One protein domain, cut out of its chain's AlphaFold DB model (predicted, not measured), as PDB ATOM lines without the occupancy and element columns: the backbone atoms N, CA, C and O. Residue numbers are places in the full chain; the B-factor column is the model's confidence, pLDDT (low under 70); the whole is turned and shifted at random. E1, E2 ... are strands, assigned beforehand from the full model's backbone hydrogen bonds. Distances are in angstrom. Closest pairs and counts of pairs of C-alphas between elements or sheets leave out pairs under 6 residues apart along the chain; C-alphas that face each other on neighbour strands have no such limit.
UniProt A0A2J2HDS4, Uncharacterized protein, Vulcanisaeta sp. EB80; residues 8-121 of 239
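What this domain is: This is residues 8 to 121 of the 239 residues of an uncharacterized protein of Vulcanisaeta sp. EB80 (UniProt A0A2J2HDS4). A twisted sheet of eight strands curls into a loose, incompletely closed barrel. E1, E2, E8, E5 and the later part of E4 make one wall; E4 bends sharply, and its first part pairs with E6, which pairs with E7, whose C-alphas come back near E1 and E2, while E3 borders E4 on its other side. The 114 printed residues hold E1 to E8 in order and no named helix: all strand, with antiparallel pairs in a branched sheet. The whole is compact, radius of gyration of the C-alphas 12.8 A, spanning 37 by 30 by 25 A.

Where its parts are: E1 is residues 16 to 20, beginning at C-alpha 16 (-34.257, -107.611, 48.096); E2 is 23 to 29 and E3 41 to 49. E4 is 56 to 73, 22.6 A long, E5 76 to 85, 28.1 A. E6 is 89 to 95, E7 100 to 106, and E8 110 to 120, 29.0 A, ending at C-alpha 120 (-37.759, -83.753, 52.093).

How they stand to each other: The hairpin E1 and E2 has N 18 and O 25 at 2.8 A. E2 neighbours E8, N 24 to O 115 2.8 A. E3 bends by 129 degrees at residue 46 and E4 by 150 degrees at residue 60. E3, E4 and E5 form a meander, each strand the antiparallel neighbour of the one before: N 46 and O 59 are 2.7 A apart, N 66 and O 82 2.8 A. E5 and E6 lie on the other side of E4 from E3. Within hydrogen-bond range are N 58 and O 92 of the neighbours E4 and E6, 2.8 A apart, N 81 and O 114 of the neighbours E5 and E8, 2.8 A, and N 91 and O 104 of the hairpin E6 and E7, 2.8 A. The closest C-alphas of E2 and E7, Val 27 and Leu 106, are 7.1 A apart.

The domain as a whole: The C-alphas of Gly 87 and Leu 121 are farthest apart, 37.4 A. The printed part has no cut; the link E2 to E3 is long. Residue 52, residues 68 to 76 and 119 to 121 have pLDDT under 70.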
ATOM      1  N   ASP A   8     -30.384 -95.026  40.145       83.56
ATOM      2  CA  ASP A   8     -31.269 -95.940  39.427       83.56
ATOM      3  C   ASP A   8     -30.451 -97.065  38.767       83.56
ATOM      4  O   ASP A   8     -30.915 -98.207  38.703       83.56
ATOM      5  N   GLU A   9     -29.199 -96.792  38.382       85.19
ATOM      6  CA  GLU A   9     -28.245 -97.818  37.947       85.19
ATOM      7  C   GLU A   9     -27.828 -98.746  39.100       85.19
ATOM      8  O   GLU A   9     -27.902 -99.967  38.947       85.19
ATOM      9  N   LEU A  10     -27.476 -98.194  40.272       85.25
ATOM     10  CA  LEU A  10     -27.054 -98.982  41.445       85.25
ATOM     11  C   LEU A  10     -28.104-100.003  41.893       85.25
ATOM     12  O   LEU A  10     -27.766-101.076  42.388       85.25
ATOM     13  N   ILE A  11     -29.384 -99.647  41.777       87.19
ATOM     14  CA  ILE A  11     -30.488-100.494  42.238       87.19
ATOM     15  C   ILE A  11     -31.056-101.369  41.121       87.19
ATOM     16  O   ILE A  11     -31.954-102.157  41.384       87.19
ATOM     17  N   ARG A  12     -30.562-101.292  39.882       89.06
ATOM     18  CA  ARG A  12     -31.195-101.978  38.743       89.06
ATOM     19  C   ARG A  12     -31.323-103.493  38.936       89.06
ATOM     20  O   ARG A  12     -32.295-104.085  38.474       89.06
ATOM     21  N   ASN A  13     -30.362-104.108  39.625       90.56
ATOM     22  CA  ASN A  13     -30.272-105.560  39.801       90.56
ATOM     23  C   ASN A  13     -30.467-106.002  41.264       90.56
ATOM     24  O   ASN A  13     -29.889-107.006  41.686       90.56
ATOM     25  N   TYR A  14     -31.237-105.257  42.068       94.94
ATOM     26  CA  TYR A  14     -31.435-105.622  43.474       94.94
ATOM     27  C   TYR A  14     -32.149-106.978  43.625       94.94
ATOM     28  O   TYR A  14     -33.069-107.314  42.877       94.94
ATOM     29  N   ARG A  15     -31.768-107.751  44.650       95.56
ATOM     30  CA  ARG A  15     -32.434-109.011  45.026       95.56
ATOM     31  C   ARG A  15     -33.554-108.797  46.040       95.56
ATOM     32  O   ARG A  15     -34.611-109.410  45.940       95.56
ATOM     33  N   LEU A  16     -33.302-107.962  47.045       93.81
ATOM     34  CA  LEU A  16     -34.257-107.611  48.096       93.81
ATOM     35  C   LEU A  16     -34.353-106.097  48.200       93.81
ATOM     36  O   LEU A  16     -33.342-105.417  48.060       93.81
ATOM     37  N   GLY A  17     -35.556-105.597  48.468       94.00
ATOM     38  CA  GLY A  17     -35.827-104.177  48.637       94.00
ATOM     39  C   GLY A  17     -36.759-103.921  49.815       94.00
ATOM     40  O   GLY A  17     -37.646-104.722  50.105       94.00
ATOM     41  N   TYR A  18     -36.550-102.795  50.483       95.38
ATOM     42  CA  TYR A  18     -37.381-102.294  51.566       95.38
ATOM     43  C   TYR A  18     -37.534-100.785  51.434       95.38
ATOM     44  O   TYR A  18     -36.551-100.084  51.207       95.38
ATOM     45  N   GLU A  19     -38.745-100.280  51.651       91.81
ATOM     46  CA  GLU A  19     -39.011 -98.847  51.696       91.81
ATOM     47  C   GLU A  19     -40.072 -98.530  52.755       91.81
ATOM     48  O   GLU A  19     -41.203 -99.015  52.695       91.81
ATOM     49  N   LYS A  20     -39.713 -97.701  53.741       86.50
ATOM     50  CA  LYS A  20     -40.650 -97.156  54.735       86.50
ATOM     51  C   LYS A  20     -40.071 -95.898  55.366       86.50
ATOM     52  O   LYS A  20     -38.886 -95.821  55.659       86.50
ATOM     53  N   GLY A  21     -40.909 -94.890  55.607       74.88
ATOM     54  CA  GLY A  21     -40.527 -93.729  56.425       74.88
ATOM     55  C   GLY A  21     -39.442 -92.820  55.827       74.88
ATOM     56  O   GLY A  21     -39.079 -91.832  56.453       74.88
ATOM     57  N   GLY A  22     -38.973 -93.064  54.597       80.25
ATOM     58  CA  GLY A  22     -37.802 -92.393  54.018       80.25
ATOM     59  C   GLY A  22     -36.495 -93.174  54.184       80.25
ATOM     60  O   GLY A  22     -35.464 -92.691  53.737       80.25
ATOM     61  N   LEU A  23     -36.530 -94.362  54.792       88.69
ATOM     62  CA  LEU A  23     -35.491 -95.374  54.646       88.69
ATOM     63  C   LEU A  23     -35.810 -96.201  53.401       88.69
ATOM     64  O   LEU A  23     -36.915 -96.735  53.284       88.69
ATOM     65  N   ILE A  24     -34.833 -96.332  52.515       92.12
ATOM     66  CA  ILE A  24     -34.849 -97.262  51.392       92.12
ATOM     67  C   ILE A  24     -33.618 -98.151  51.550       92.12
ATOM     68  O   ILE A  24     -32.524 -97.645  51.783       92.12
ATOM     69  N   ALA A  25     -33.772 -99.463  51.445       95.12
ATOM     70  CA  ALA A  25     -32.651-100.387  51.530       95.12
ATOM     71  C   ALA A  25     -32.773-101.476  50.468       95.12
ATOM     72  O   ALA A  25     -33.843-102.061  50.302       95.12
ATOM     73  N   TYR A  26     -31.676-101.748  49.770       96.06
ATOM     74  CA  TYR A  26     -31.584-102.765  48.734       96.06
ATOM     75  C   TYR A  26     -30.386-103.672  48.968       96.06
ATOM     76  O   TYR A  26     -29.297-103.207  49.298       96.06
ATOM     77  N   VAL A  27     -30.576-104.967  48.740       96.75
ATOM     78  CA  VAL A  27     -29.462-105.907  48.601       96.75
ATOM     79  C   VAL A  27     -29.095-105.975  47.128       96.75
ATOM     80  O   VAL A  27     -29.909-106.422  46.317       96.75
ATOM     81  N   VAL A  28     -27.896-105.511  46.791       95.75
ATOM     82  CA  VAL A  28     -27.396-105.371  45.417       95.75
ATOM     83  C   VAL A  28     -26.097-106.162  45.234       95.75
ATOM     84  O   VAL A  28     -25.414-106.447  46.222       95.75
ATOM     85  N   PRO A  29     -25.718-106.530  43.999       94.94
ATOM     86  CA  PRO A  29     -24.391-107.063  43.719       94.94
ATOM     87  C   PRO A  29     -23.289-106.112  44.202       94.94
ATOM     88  O   PRO A  29     -23.360-104.900  44.003       94.94
ATOM     89  N   ARG A  30     -22.229-106.656  44.806       91.00
ATOM     90  CA  ARG A  30     -21.087-105.864  45.294       91.00
ATOM     91  C   ARG A  30     -20.396-105.075  44.178       91.00
ATOM     92  O   ARG A  30     -19.835-104.015  44.434       91.00
ATOM     93  N   ASP A  31     -20.425-105.578  42.949       89.31
ATOM     94  CA  ASP A  31     -19.839-104.879  41.806       89.31
ATOM     95  C   ASP A  31     -20.582-103.582  41.457       89.31
ATOM     96  O   ASP A  31     -19.934-102.621  41.040       89.31
ATOM     97  N   ASP A  32     -21.894-103.524  41.704       87.50
ATOM     98  CA  ASP A  32     -22.731-102.370  41.365       87.50
ATOM     99  C   ASP A  32     -22.400-101.166  42.268       87.50
ATOM    100  O   ASP A  32     -22.509-100.023  41.842       87.50
ATOM    101  N   ILE A  33     -21.888-101.386  43.488       86.12
ATOM    102  CA  ILE A  33     -21.547-100.308  44.439       86.12
ATOM    103  C   ILE A  33     -20.115 -99.766  44.309       86.12
ATOM    104  O   ILE A  33     -19.742 -98.866  45.064       86.12
ATOM    105  N   LYS A  34     -19.303-100.263  43.363       83.88
ATOM    106  CA  LYS A  34     -17.927 -99.775  43.128       83.88
ATOM    107  C   LYS A  34     -17.809 -98.244  43.042       83.88
ATOM    108  O   LYS A  34     -16.863 -97.718  43.630       83.88
ATOM    109  N   PRO A  35     -18.745 -97.502  42.409       77.88
ATOM    110  CA  PRO A  35     -18.688 -96.038  42.375       77.88
ATOM    111  C   PRO A  35     -18.716 -95.365  43.760       77.88
ATOM    112  O   PRO A  35     -18.237 -94.242  43.911       77.88
ATOM    113  N   LEU A  36     -19.247 -96.040  44.787       76.44
ATOM    114  CA  LEU A  36     -19.313 -95.536  46.164       76.44
ATOM    115  C   LEU A  36     -18.048 -95.862  46.985       76.44
ATOM    116  O   LEU A  36     -17.812 -95.245  48.030       76.44
ATOM    117  N   MET A  37     -17.207 -96.798  46.525       74.56
ATOM    118  CA  MET A  37     -16.088 -97.374  47.283       74.56
ATOM    119  C   MET A  37     -14.816 -96.506  47.259       74.56
ATOM    120  O   MET A  37     -13.766 -96.929  46.785       74.56
ATOM    121  N   VAL A  38     -14.888 -95.272  47.770       70.62
ATOM    122  CA  VAL A  38     -13.736 -94.341  47.747       70.62
ATOM    123  C   VAL A  38     -12.907 -94.375  49.038       70.62
ATOM    124  O   VAL A  38     -11.683 -94.305  48.994       70.62
ATOM    125  N   ARG A  39     -13.559 -94.441  50.206       72.88
ATOM    126  CA  ARG A  39     -12.907 -94.652  51.511       72.88
ATOM    127  C   ARG A  39     -13.933 -95.246  52.470       72.88
ATOM    128  O   ARG A  39     -14.851 -94.532  52.862       72.88
ATOM    129  N   GLY A  40     -13.795 -96.534  52.764       76.50
ATOM    130  CA  GLY A  40     -14.646 -97.240  53.717       76.50
ATOM    131  C   GLY A  40     -14.112 -97.130  55.141       76.50
ATOM    132  O   GLY A  40     -12.910 -96.947  55.350       76.50
ATOM    133  N   GLU A  41     -15.009 -97.247  56.111       83.81
ATOM    134  CA  GLU A  41     -14.677 -97.446  57.518       83.81
ATOM    135  C   GLU A  41     -14.882 -98.923  57.859       83.81
ATOM    136  O   GLU A  41     -15.971 -99.474  57.683       83.81
ATOM    137  N   GLY A  42     -13.812 -99.580  58.304       86.44
ATOM    138  CA  GLY A  42     -13.880-100.963  58.759       86.44
ATOM    139  C   GLY A  42     -14.617-101.066  60.093       86.44
ATOM    140  O   GLY A  42     -14.447-100.216  60.968       86.44
ATOM    141  N   PHE A  43     -15.401-102.126  60.265       87.69
ATOM    142  CA  PHE A  43     -16.089-102.428  61.517       87.69
ATOM    143  C   PHE A  43     -15.878-103.886  61.934       87.69
ATOM    144  O   PHE A  43     -15.721-104.784  61.099       87.69
ATOM    145  N   GLY A  44     -15.895-104.117  63.247       81.69
ATOM    146  CA  GLY A  44     -15.757-105.437  63.854       81.69
ATOM    147  C   GLY A  44     -16.994-105.812  64.662       81.69
ATOM    148  O   GLY A  44     -16.970-105.643  65.876       81.69
ATOM    149  N   GLY A  45     -18.056-106.283  63.998       85.06
ATOM    150  CA  GLY A  45     -19.341-106.612  64.623       85.06
ATOM    151  C   GLY A  45     -19.986-105.477  65.444       85.06
ATOM    152  O   GLY A  45     -19.410-104.419  65.680       85.06
ATOM    153  N   GLY A  46     -21.217-105.694  65.904       91.19
ATOM    154  CA  GLY A  46     -21.929-104.787  66.805       91.19
ATOM    155  C   GLY A  46     -22.867-103.807  66.102       91.19
ATOM    156  O   GLY A  46     -23.487-104.128  65.088       91.19
ATOM    157  N   SER A  47     -23.030-102.627  66.696       91.69
ATOM    158  CA  SER A  47     -23.995-101.618  66.257       91.69
ATOM    159  C   SER A  47     -23.281-100.435  65.614       91.69
ATOM    160  O   SER A  47     -22.462 -99.768  66.243       91.69
ATOM    161  N   ILE A  48     -23.627-100.145  64.364       90.38
ATOM    162  CA  ILE A  48     -23.095 -99.033  63.583       90.38
ATOM    163  C   ILE A  48     -24.197 -97.995  63.445       90.38
ATOM    164  O   ILE A  48     -25.222 -98.241  62.810       90.38
ATOM    165  N   ARG A  49     -23.996 -96.806  64.008       86.44
ATOM    166  CA  ARG A  49     -24.892 -95.681  63.737       86.44
ATOM    167  C   ARG A  49     -24.528 -95.073  62.391       86.44
ATOM    168  O   ARG A  49     -23.410 -94.590  62.222       86.44
ATOM    169  N   LEU A  50     -25.473 -95.056  61.454       84.94
ATOM    170  CA  LEU A  50     -25.268 -94.389  60.172       84.94
ATOM    171  C   LEU A  50     -25.052 -92.896  60.407       84.94
ATOM    172  O   LEU A  50     -25.938 -92.203  60.918       84.94
ATOM    173  N   TYR A  51     -23.866 -92.409  60.040       71.25
ATOM    174  CA  TYR A  51     -23.455 -91.040  60.321       71.25
ATOM    175  C   TYR A  51     -24.481 -90.035  59.785       71.25
ATOM    176  O   TYR A  51     -24.854 -90.086  58.612       71.25
ATOM    177  N   GLY A  52     -24.872 -89.063  60.618       67.06
ATOM    178  CA  GLY A  52     -25.788 -87.987  60.222       67.06
ATOM    179  C   GLY A  52     -27.248 -88.430  60.185       67.06
ATOM    180  O   GLY A  52     -28.102 -87.711  59.674       67.06
ATOM    181  N   THR A  53     -27.539 -89.614  60.731       75.44
ATOM    182  CA  THR A  53     -28.884 -90.173  60.826       75.44
ATOM    183  C   THR A  53     -29.138 -90.751  62.224       75.44
ATOM    184  O   THR A  53     -28.250 -90.852  63.081       75.44
ATOM    185  N   ARG A  54     -30.389 -91.141  62.467       78.81
ATOM    186  CA  ARG A  54     -30.806 -91.887  63.663       78.81
ATOM    187  C   ARG A  54     -30.920 -93.394  63.407       78.81
ATOM    188  O   ARG A  54     -31.405 -94.105  64.274       78.81
ATOM    189  N   ILE A  55     -30.474 -93.868  62.243       85.50
ATOM    190  CA  ILE A  55     -30.522 -95.286  61.890       85.50
ATOM    191  C   ILE A  55     -29.339 -96.014  62.508       85.50
ATOM    192  O   ILE A  55     -28.195 -95.547  62.446       85.50
ATOM    193  N   ILE A  56     -29.631 -97.179  63.070       90.69
ATOM    194  CA  ILE A  56     -28.652 -98.079  63.662       90.69
ATOM    195  C   ILE A  56     -28.661 -99.372  62.856       90.69
ATOM    196  O   ILE A  56     -29.709 -99.952  62.590       90.69
ATOM    197  N   ILE A  57     -27.480 -99.822  62.459       94.19
ATOM    198  CA  ILE A  57     -27.280-101.108  61.812       94.19
ATOM    199  C   ILE A  57     -26.669-102.051  62.834       94.19
ATOM    200  O   ILE A  57     -25.547-101.831  63.280       94.19
ATOM    201  N   ASN A  58     -27.379-103.117  63.176       95.50
ATOM    202  CA  ASN A  58     -26.839-104.188  63.999       95.50
ATOM    203  C   ASN A  58     -26.306-105.286  63.078       95.50
ATOM    204  O   ASN A  58     -27.056-105.895  62.311       95.50
ATOM    205  N   VAL A  59     -24.999-105.521  63.137       93.88
ATOM    206  CA  VAL A  59     -24.282-106.440  62.257       93.88
ATOM    207  C   VAL A  59     -23.374-107.352  63.091       93.88
ATOM    208  O   VAL A  59     -22.467-106.873  63.758       93.88
ATOM    209  N   PRO A  60     -23.591-108.677  63.111       92.62
ATOM    210  CA  PRO A  60     -22.797-109.593  63.937       92.62
ATOM    211  C   PRO A  60     -21.436-109.952  63.318       92.62
ATOM    212  O   PRO A  60     -20.613-110.584  63.973       92.62
ATOM    213  N   CYS A  61     -21.206-109.594  62.056       93.38
ATOM    214  CA  CYS A  61     -20.004-109.919  61.296       93.38
ATOM    215  C   CYS A  61     -19.099-108.695  61.098       93.38
ATOM    216  O   CYS A  61     -19.450-107.569  61.442       93.38
ATOM    217  N   ASN A  62     -17.931-108.928  60.502       93.69
ATOM    218  CA  ASN A  62     -16.989-107.875  60.139       93.69
ATOM    219  C   ASN A  62     -17.200-107.440  58.691       93.69
ATOM    220  O   ASN A  62     -17.659-108.220  57.846       93.69
ATOM    221  N   GLY A  63     -16.800-106.212  58.399       92.81
ATOM    222  CA  GLY A  63     -16.927-105.666  57.065       92.81
ATOM    223  C   GLY A  63     -16.482-104.222  56.985       92.81
ATOM    224  O   GLY A  63     -15.743-103.723  57.835       92.81
ATOM    225  N   GLU A  64     -16.960-103.562  55.945       92.50
ATOM    226  CA  GLU A  64     -16.684-102.164  55.668       92.50
ATOM    227  C   GLU A  64     -17.982-101.444  55.338       92.50
ATOM    228  O   GLU A  64     -18.851-101.967  54.632       92.50
ATOM    229  N   ILE A  65     -18.106-100.225  55.849       89.69
ATOM    230  CA  ILE A  65     -19.186 -99.327  55.484       89.69
ATOM    231  C   ILE A  65     -18.634 -98.152  54.692       89.69
ATOM    232  O   ILE A  65     -17.644 -97.519  55.051       89.69
ATOM    233  N   TYR A  66     -19.303 -97.859  53.592       86.38
ATOM    234  CA  TYR A  66     -19.031 -96.732  52.728       86.38
ATOM    235  C   TYR A  66     -20.196 -95.768  52.870       86.38
ATOM    236  O   TYR A  66     -21.350 -96.166  52.760       86.38
ATOM    237  N   GLY A  67     -19.915 -94.499  53.127       71.94
ATOM    238  CA  GLY A  67     -20.937 -93.462  53.197       71.94
ATOM    239  C   GLY A  67     -20.470 -92.271  52.395       71.94
ATOM    240  O   GLY A  67     -19.470 -91.654  52.753       71.94
ATOM    241  N   ARG A  68     -21.148 -91.967  51.292       64.50
ATOM    242  CA  ARG A  68     -20.871 -90.790  50.465       64.50
ATOM    243  C   ARG A  68     -22.122 -90.411  49.687       64.50
ATOM    244  O   ARG A  68     -22.939 -91.261  49.368       64.50
ATOM    245  N   TYR A  69     -22.160 -89.141  49.297       61.97
ATOM    246  CA  TYR A  69     -23.118 -88.541  48.375       61.97
ATOM    247  C   TYR A  69     -24.505 -88.222  48.921       61.97
ATOM    248  O   TYR A  69     -25.165 -89.001  49.605       61.97
ATOM    249  N   LEU A  70     -24.924 -87.024  48.523       62.22
ATOM    250  CA  LEU A  70     -26.287 -86.547  48.548       62.22
ATOM    251  C   LEU A  70     -26.809 -86.674  47.123       62.22
ATOM    252  O   LEU A  70     -26.410 -85.879  46.271       62.22
ATOM    253  N   THR A  71     -27.661 -87.657  46.852       64.50
ATOM    254  CA  THR A  71     -28.436 -87.612  45.610       64.50
ATOM    255  C   THR A  71     -29.732 -86.862  45.876       64.50
ATOM    256  O   THR A  71     -30.376 -87.052  46.915       64.50
ATOM    257  N   GLN A  72     -30.110 -85.984  44.952       63.38
ATOM    258  CA  GLN A  72     -31.493 -85.548  44.878       63.38
ATOM    259  C   GLN A  72     -32.241 -86.595  44.069       63.38
ATOM    260  O   GLN A  72     -32.017 -86.731  42.870       63.38
ATOM    261  N   ARG A  73     -33.146 -87.327  44.718       64.88
ATOM    262  CA  ARG A  73     -34.081 -88.208  44.019       64.88
ATOM    263  C   ARG A  73     -35.483 -87.676  44.251       64.88
ATOM    264  O   ARG A  73     -35.924 -87.548  45.393       64.88
ATOM    265  N   LEU A  74     -36.186 -87.355  43.168       68.94
ATOM    266  CA  LEU A  74     -37.497 -86.700  43.214       68.94
ATOM    267  C   LEU A  74     -37.439 -85.369  43.991       68.94
ATOM    268  O   LEU A  74     -36.789 -84.425  43.558       68.94
ATOM    269  N   ASN A  75     -38.123 -85.292  45.135       64.88
ATOM    270  CA  ASN A  75     -38.135 -84.137  46.030       64.88
ATOM    271  C   ASN A  75     -37.435 -84.453  47.354       64.88
ATOM    272  O   ASN A  75     -37.791 -83.854  48.360       64.88
ATOM    273  N   ASP A  76     -36.512 -85.409  47.394       68.25
ATOM    274  CA  ASP A  76     -35.844 -85.828  48.621       68.25
ATOM    275  C   ASP A  76     -34.327 -85.723  48.459       68.25
ATOM    276  O   ASP A  76     -33.760 -86.036  47.412       68.25
ATOM    277  N   LEU A  77     -33.677 -85.271  49.527       73.81
ATOM    278  CA  LEU A  77     -32.236 -85.341  49.683       73.81
ATOM    279  C   LEU A  77     -31.915 -86.652  50.398       73.81
ATOM    280  O   LEU A  77     -32.281 -86.825  51.567       73.81
ATOM    281  N   LEU A  78     -31.262 -87.571  49.694       79.62
ATOM    282  CA  LEU A  78     -30.927 -88.890  50.217       79.62
ATOM    283  C   LEU A  78     -29.431 -88.971  50.524       79.62
ATOM    284  O   LEU A  78     -28.610 -88.644  49.672       79.62
ATOM    285  N   GLY A  79     -29.089 -89.432  51.724       82.44
ATOM    286  CA  GLY A  79     -27.752 -89.908  52.060       82.44
ATOM    287  C   GLY A  79     -27.629 -91.375  51.678       82.44
ATOM    288  O   GLY A  79     -28.524 -92.159  51.997       82.44
ATOM    289  N   ILE A  80     -26.551 -91.737  50.988       87.12
ATOM    290  CA  ILE A  80     -26.318 -93.101  50.510       87.12
ATOM    291  C   ILE A  80     -25.198 -93.749  51.324       87.12
ATOM    292  O   ILE A  80     -24.112 -93.190  51.496       87.12
ATOM    293  N   TYR A  81     -25.471 -94.957  51.800       89.06
ATOM    294  CA  TYR A  81     -24.557 -95.792  52.559       89.06
ATOM    295  C   TYR A  81     -24.540 -97.180  51.928       89.06
ATOM    296  O   TYR A  81     -25.584 -97.707  51.565       89.06
ATOM    297  N   ALA A  82     -23.373 -97.786  51.791       91.81
ATOM    298  CA  ALA A  82     -23.223 -99.148  51.311       91.81
ATOM    299  C   ALA A  82     -22.446 -99.949  52.352       91.81
ATOM    300  O   ALA A  82     -21.328 -99.584  52.716       91.81
ATOM    301  N   LEU A  83     -23.042-101.029  52.840       93.62
ATOM    302  CA  LEU A  83     -22.421-101.945  53.784       93.62
ATOM    303  C   LEU A  83     -22.031-103.232  53.062       93.62
ATOM    304  O   LEU A  83     -22.860-103.862  52.405       93.62
ATOM    305  N   ILE A  84     -20.766-103.613  53.200       94.00
ATOM    306  CA  ILE A  84     -20.198-104.844  52.653       94.00
ATOM    307  C   ILE A  84     -19.702-105.684  53.817       94.00
ATOM    308  O   ILE A  84     -18.985-105.189  54.684       94.00
ATOM    309  N   THR A  85     -20.045-106.963  53.822       93.88
ATOM    310  CA  THR A  85     -19.580-107.922  54.824       93.88
ATOM    311  C   THR A  85     -18.499-108.820  54.231       93.88
ATOM    312  O   THR A  85     -18.474-109.076  53.028       93.88
ATOM    313  N   ASN A  86     -17.587-109.321  55.066       91.44
ATOM    314  CA  ASN A  86     -16.499-110.198  54.601       91.44
ATOM    315  C   ASN A  86     -16.985-111.587  54.144       91.44
ATOM    316  O   ASN A  86     -16.243-112.324  53.502       91.44
ATOM    317  N   GLY A  87     -18.220-111.947  54.486       90.75
ATOM    318  CA  GLY A  87     -18.871-113.195  54.115       90.75
ATOM    319  C   GLY A  87     -20.380-113.081  54.284       90.75
ATOM    320  O   GLY A  87     -20.912-111.976  54.421       90.75
ATOM    321  N   GLU A  88     -21.064-114.222  54.285       94.81
ATOM    322  CA  GLU A  88     -22.510-114.252  54.502       94.81
ATOM    323  C   GLU A  88     -22.867-113.742  55.896       94.81
ATOM    324  O   GLU A  88     -22.221-114.090  56.889       94.81
ATOM    325  N   CYS A  89     -23.874-112.879  55.974       95.62
ATOM    326  CA  CYS A  89     -24.195-112.207  57.220       95.62
ATOM    327  C   CYS A  89     -25.631-111.705  57.247       95.62
ATOM    328  O   CYS A  89     -26.125-111.132  56.277       95.62
ATOM    329  N   ARG A  90     -26.287-111.879  58.395       96.06
ATOM    330  CA  ARG A  90     -27.608-111.313  58.652       96.06
ATOM    331  C   ARG A  90     -27.466-109.976  59.361       96.06
ATOM    332  O   ARG A  90     -26.942-109.910  60.469       96.06
ATOM    333  N   VAL A  91     -27.961-108.929  58.722       96.19
ATOM    334  CA  VAL A  91     -27.882-107.542  59.173       96.19
ATOM    335  C   VAL A  91     -29.271-107.060  59.565       96.19
ATOM    336  O   VAL A  91     -30.248-107.363  58.887       96.19
ATOM    337  N   ASN A  92     -29.369-106.293  60.644       96.94
ATOM    338  CA  ASN A  92     -30.601-105.640  61.064       96.94
ATOM    339  C   ASN A  92     -30.458-104.121  60.918       96.94
ATOM    340  O   ASN A  92     -29.467-103.553  61.365       96.94
ATOM    341  N   VAL A  93     -31.437-103.474  60.291       96.25
ATOM    342  CA  VAL A  93     -31.513-102.016  60.148       96.25
ATOM    343  C   VAL A  93     -32.678-101.513  60.990       96.25
ATOM    344  O   VAL A  93     -33.831-101.882  60.746       96.25
ATOM    345  N   ASP A  94     -32.361-100.668  61.964       93.38
ATOM    346  CA  ASP A  94     -33.293-100.126  62.946       93.38
ATOM    347  C   ASP A  94     -33.451 -98.607  62.791       93.38
ATOM    348  O   ASP A  94     -32.476 -97.867  62.622       93.38
ATOM    349  N   TRP A  95     -34.702 -98.154  62.852       90.75
ATOM    350  CA  TRP A  95     -35.068 -96.758  63.054       90.75
ATOM    351  C   TRP A  95     -36.293 -96.683  63.972       90.75
ATOM    352  O   TRP A  95     -37.440 -96.586  63.515       90.75
ATOM    353  N   GLU A  96     -36.023 -96.724  65.274       82.50
ATOM    354  CA  GLU A  96     -37.004 -96.705  66.366       82.50
ATOM    355  C   GLU A  96     -38.107 -95.649  66.184       82.50
ATOM    356  O   GLU A  96     -39.294 -95.966  66.239       82.50
ATOM    357  N   GLU A  97     -37.738 -94.407  65.854       73.00
ATOM    358  CA  GLU A  97     -38.688 -93.291  65.694       73.00
ATOM    359  C   GLU A  97     -39.726 -93.506  64.587       73.00
ATOM    360  O   GLU A  97     -40.784 -92.878  64.594       73.00
ATOM    361  N   GLN A  98     -39.428 -94.369  63.613       77.44
ATOM    362  CA  GLN A  98     -40.337 -94.724  62.522       77.44
ATOM    363  C   GLN A  98     -40.929 -96.135  62.690       77.44
ATOM    364  O   GLN A  98     -41.639 -96.622  61.798       77.44
ATOM    365  N   GLY A  99     -40.641 -96.806  63.812       84.81
ATOM    366  CA  GLY A  99     -41.022 -98.194  64.062       84.81
ATOM    367  C   GLY A  99     -40.508 -99.118  62.958       84.81
ATOM    368  O   GLY A  99     -41.290 -99.857  62.348       84.81
ATOM    369  N   ILE A 100     -39.228 -98.984  62.603       90.81
ATOM    370  CA  ILE A 100     -38.562 -99.809  61.593       90.81
ATOM    371  C   ILE A 100     -37.541-100.698  62.293       90.81
ATOM    372  O   ILE A 100     -36.661-100.195  62.974       90.81
ATOM    373  N   GLY A 101     -37.645-102.003  62.059       92.88
ATOM    374  CA  GLY A 101     -36.644-103.000  62.424       92.88
ATOM    375  C   GLY A 101     -36.692-104.113  61.386       92.88
ATOM    376  O   GLY A 101     -37.549-104.994  61.454       92.88
ATOM    377  N   VAL A 102     -35.839-104.030  60.367       95.81
ATOM    378  CA  VAL A 102     -35.854-104.937  59.207       95.81
ATOM    379  C   VAL A 102     -34.552-105.722  59.128       95.81
ATOM    380  O   VAL A 102     -33.483-105.192  59.407       95.81
ATOM    381  N   ASN A 103     -34.640-106.999  58.755       96.56
ATOM    382  CA  ASN A 103     -33.478-107.871  58.605       96.56
ATOM    383  C   ASN A 103     -33.175-108.128  57.127       96.56
ATOM    384  O   ASN A 103     -34.096-108.362  56.345       96.56
ATOM    385  N   PHE A 104     -31.891-108.160  56.783       96.94
ATOM    386  CA  PHE A 104     -31.374-108.515  55.468       96.94
ATOM    387  C   PHE A 104     -30.324-109.609  55.601       96.94
ATOM    388  O   PHE A 104     -29.356-109.453  56.341       96.94
ATOM    389  N   ASP A 105     -30.493-110.690  54.850       96.00
ATOM    390  CA  ASP A 105     -29.455-111.704  54.687       96.00
ATOM    391  C   ASP A 105     -28.592-111.322  53.482       96.00
ATOM    392  O   ASP A 105     -29.108-111.235  52.364       96.00
ATOM    393  N   LEU A 106     -27.303-111.072  53.708       95.44
ATOM    394  CA  LEU A 106     -26.312-110.729  52.688       95.44
ATOM    395  C   LEU A 106     -25.465-111.945  52.338       95.44
ATOM    396  O   LEU A 106     -24.983-112.642  53.231       95.44
ATOM    397  N   ARG A 107     -25.249-112.172  51.040       95.12
ATOM    398  CA  ARG A 107     -24.280-113.149  50.525       95.12
ATOM    399  C   ARG A 107     -22.899-112.513  50.368       95.12
ATOM    400  O   ARG A 107     -22.769-111.297  50.289       95.12
ATOM    401  N   ALA A 108     -21.860-113.339  50.251       89.50
ATOM    402  CA  ALA A 108     -20.468-112.876  50.167       89.50
ATOM    403  C   ALA A 108     -20.167-111.920  48.986       89.50
ATOM    404  O   ALA A 108     -19.225-111.131  49.049       89.50
ATOM    405  N   ASN A 109     -20.948-111.985  47.904       91.81
ATOM    406  CA  ASN A 109     -20.823-111.125  46.723       91.81
ATOM    407  C   ASN A 109     -21.871-110.001  46.670       91.81
ATOM    408  O   ASN A 109     -22.046-109.379  45.621       91.81
ATOM    409  N   GLU A 110     -22.579-109.747  47.768       95.75
ATOM    410  CA  GLU A 110     -23.625-108.732  47.858       95.75
ATOM    411  C   GLU A 110     -23.203-107.572  48.760       95.75
ATOM    412  O   GLU A 110     -22.279-107.663  49.568       95.75
ATOM    413  N   ALA A 111     -23.913-106.463  48.610       94.56
ATOM    414  CA  ALA A 111     -23.835-105.306  49.474       94.56
ATOM    415  C   ALA A 111     -25.242-104.861  49.879       94.56
ATOM    416  O   ALA A 111     -26.199-104.994  49.112       94.56
ATOM    417  N   LEU A 112     -25.356-104.297  51.078       96.19
ATOM    418  CA  LEU A 112     -26.561-103.615  51.524       96.19
ATOM    419  C   LEU A 112     -26.430-102.126  51.211       96.19
ATOM    420  O   LEU A 112     -25.712-101.402  51.900       96.19
ATOM    421  N   LEU A 113     -27.130-101.671  50.179       94.06
ATOM    422  CA  LEU A 113     -27.280-100.258  49.871       94.06
ATOM    423  C   LEU A 113     -28.417 -99.686  50.718       94.06
ATOM    424  O   LEU A 113     -29.561-100.110  50.595       94.06
ATOM    425  N   ILE A 114     -28.118 -98.711  51.561       92.88
ATOM    426  CA  ILE A 114     -29.069 -98.006  52.412       92.88
ATOM    427  C   ILE A 114     -29.099 -96.556  51.963       92.88
ATOM    428  O   ILE A 114     -28.098 -95.847  52.002       92.88
ATOM    429  N   MET A 115     -30.270 -96.095  51.560       89.81
ATOM    430  CA  MET A 115     -30.537 -94.704  51.265       89.81
ATOM    431  C   MET A 115     -31.466 -94.157  52.331       89.81
ATOM    432  O   MET A 115     -32.565 -94.660  52.563       89.81
ATOM    433  N   VAL A 116     -31.015 -93.104  52.987       86.06
ATOM    434  CA  VAL A 116     -31.757 -92.453  54.052       86.06
ATOM    435  C   VAL A 116     -32.156 -91.090  53.562       86.06
ATOM    436  O   VAL A 116     -31.306 -90.282  53.197       86.06
ATOM    437  N   ARG A 117     -33.445 -90.791  53.607       79.44
ATOM    438  CA  ARG A 117     -33.907 -89.431  53.421       79.44
ATOM    439  C   ARG A 117     -33.401 -88.568  54.563       79.44
ATOM    440  O   ARG A 117     -33.952 -88.589  55.659       79.44
ATOM    441  N   LEU A 118     -32.390 -87.769  54.256       73.62
ATOM    442  CA  LEU A 118     -31.876 -86.748  55.150       73.62
ATOM    443  C   LEU A 118     -32.851 -85.581  55.213       73.62
ATOM    444  O   LEU A 118     -33.042 -85.012  56.280       73.62
ATOM    445  N   MET A 119     -33.497 -85.248  54.087       63.56
ATOM    446  CA  MET A 119     -34.500 -84.185  54.017       63.56
ATOM    447  C   MET A 119     -35.552 -84.438  52.939       63.56
ATOM    448  O   MET A 119     -35.244 -84.968  51.877       63.56
ATOM    449  N   ARG A 120     -36.793 -83.985  53.178       58.62
ATOM    450  CA  ARG A 120     -37.759 -83.753  52.093       58.62
ATOM    451  C   ARG A 120     -37.574 -82.334  51.575       58.62
ATOM    452  O   ARG A 120     -37.868 -81.378  52.283       58.62
ATOM    453  N   LEU A 121     -37.216 -82.182  50.314       55.62
ATOM    454  CA  LEU A 121     -37.266 -80.930  49.551       55.62
ATOM    455  C   LEU A 121     -38.708 -80.563  49.122       55.62
ATOM    456  O   LEU A 121     -38.907 -79.797  48.183       55.62
TER     457      LEU A 121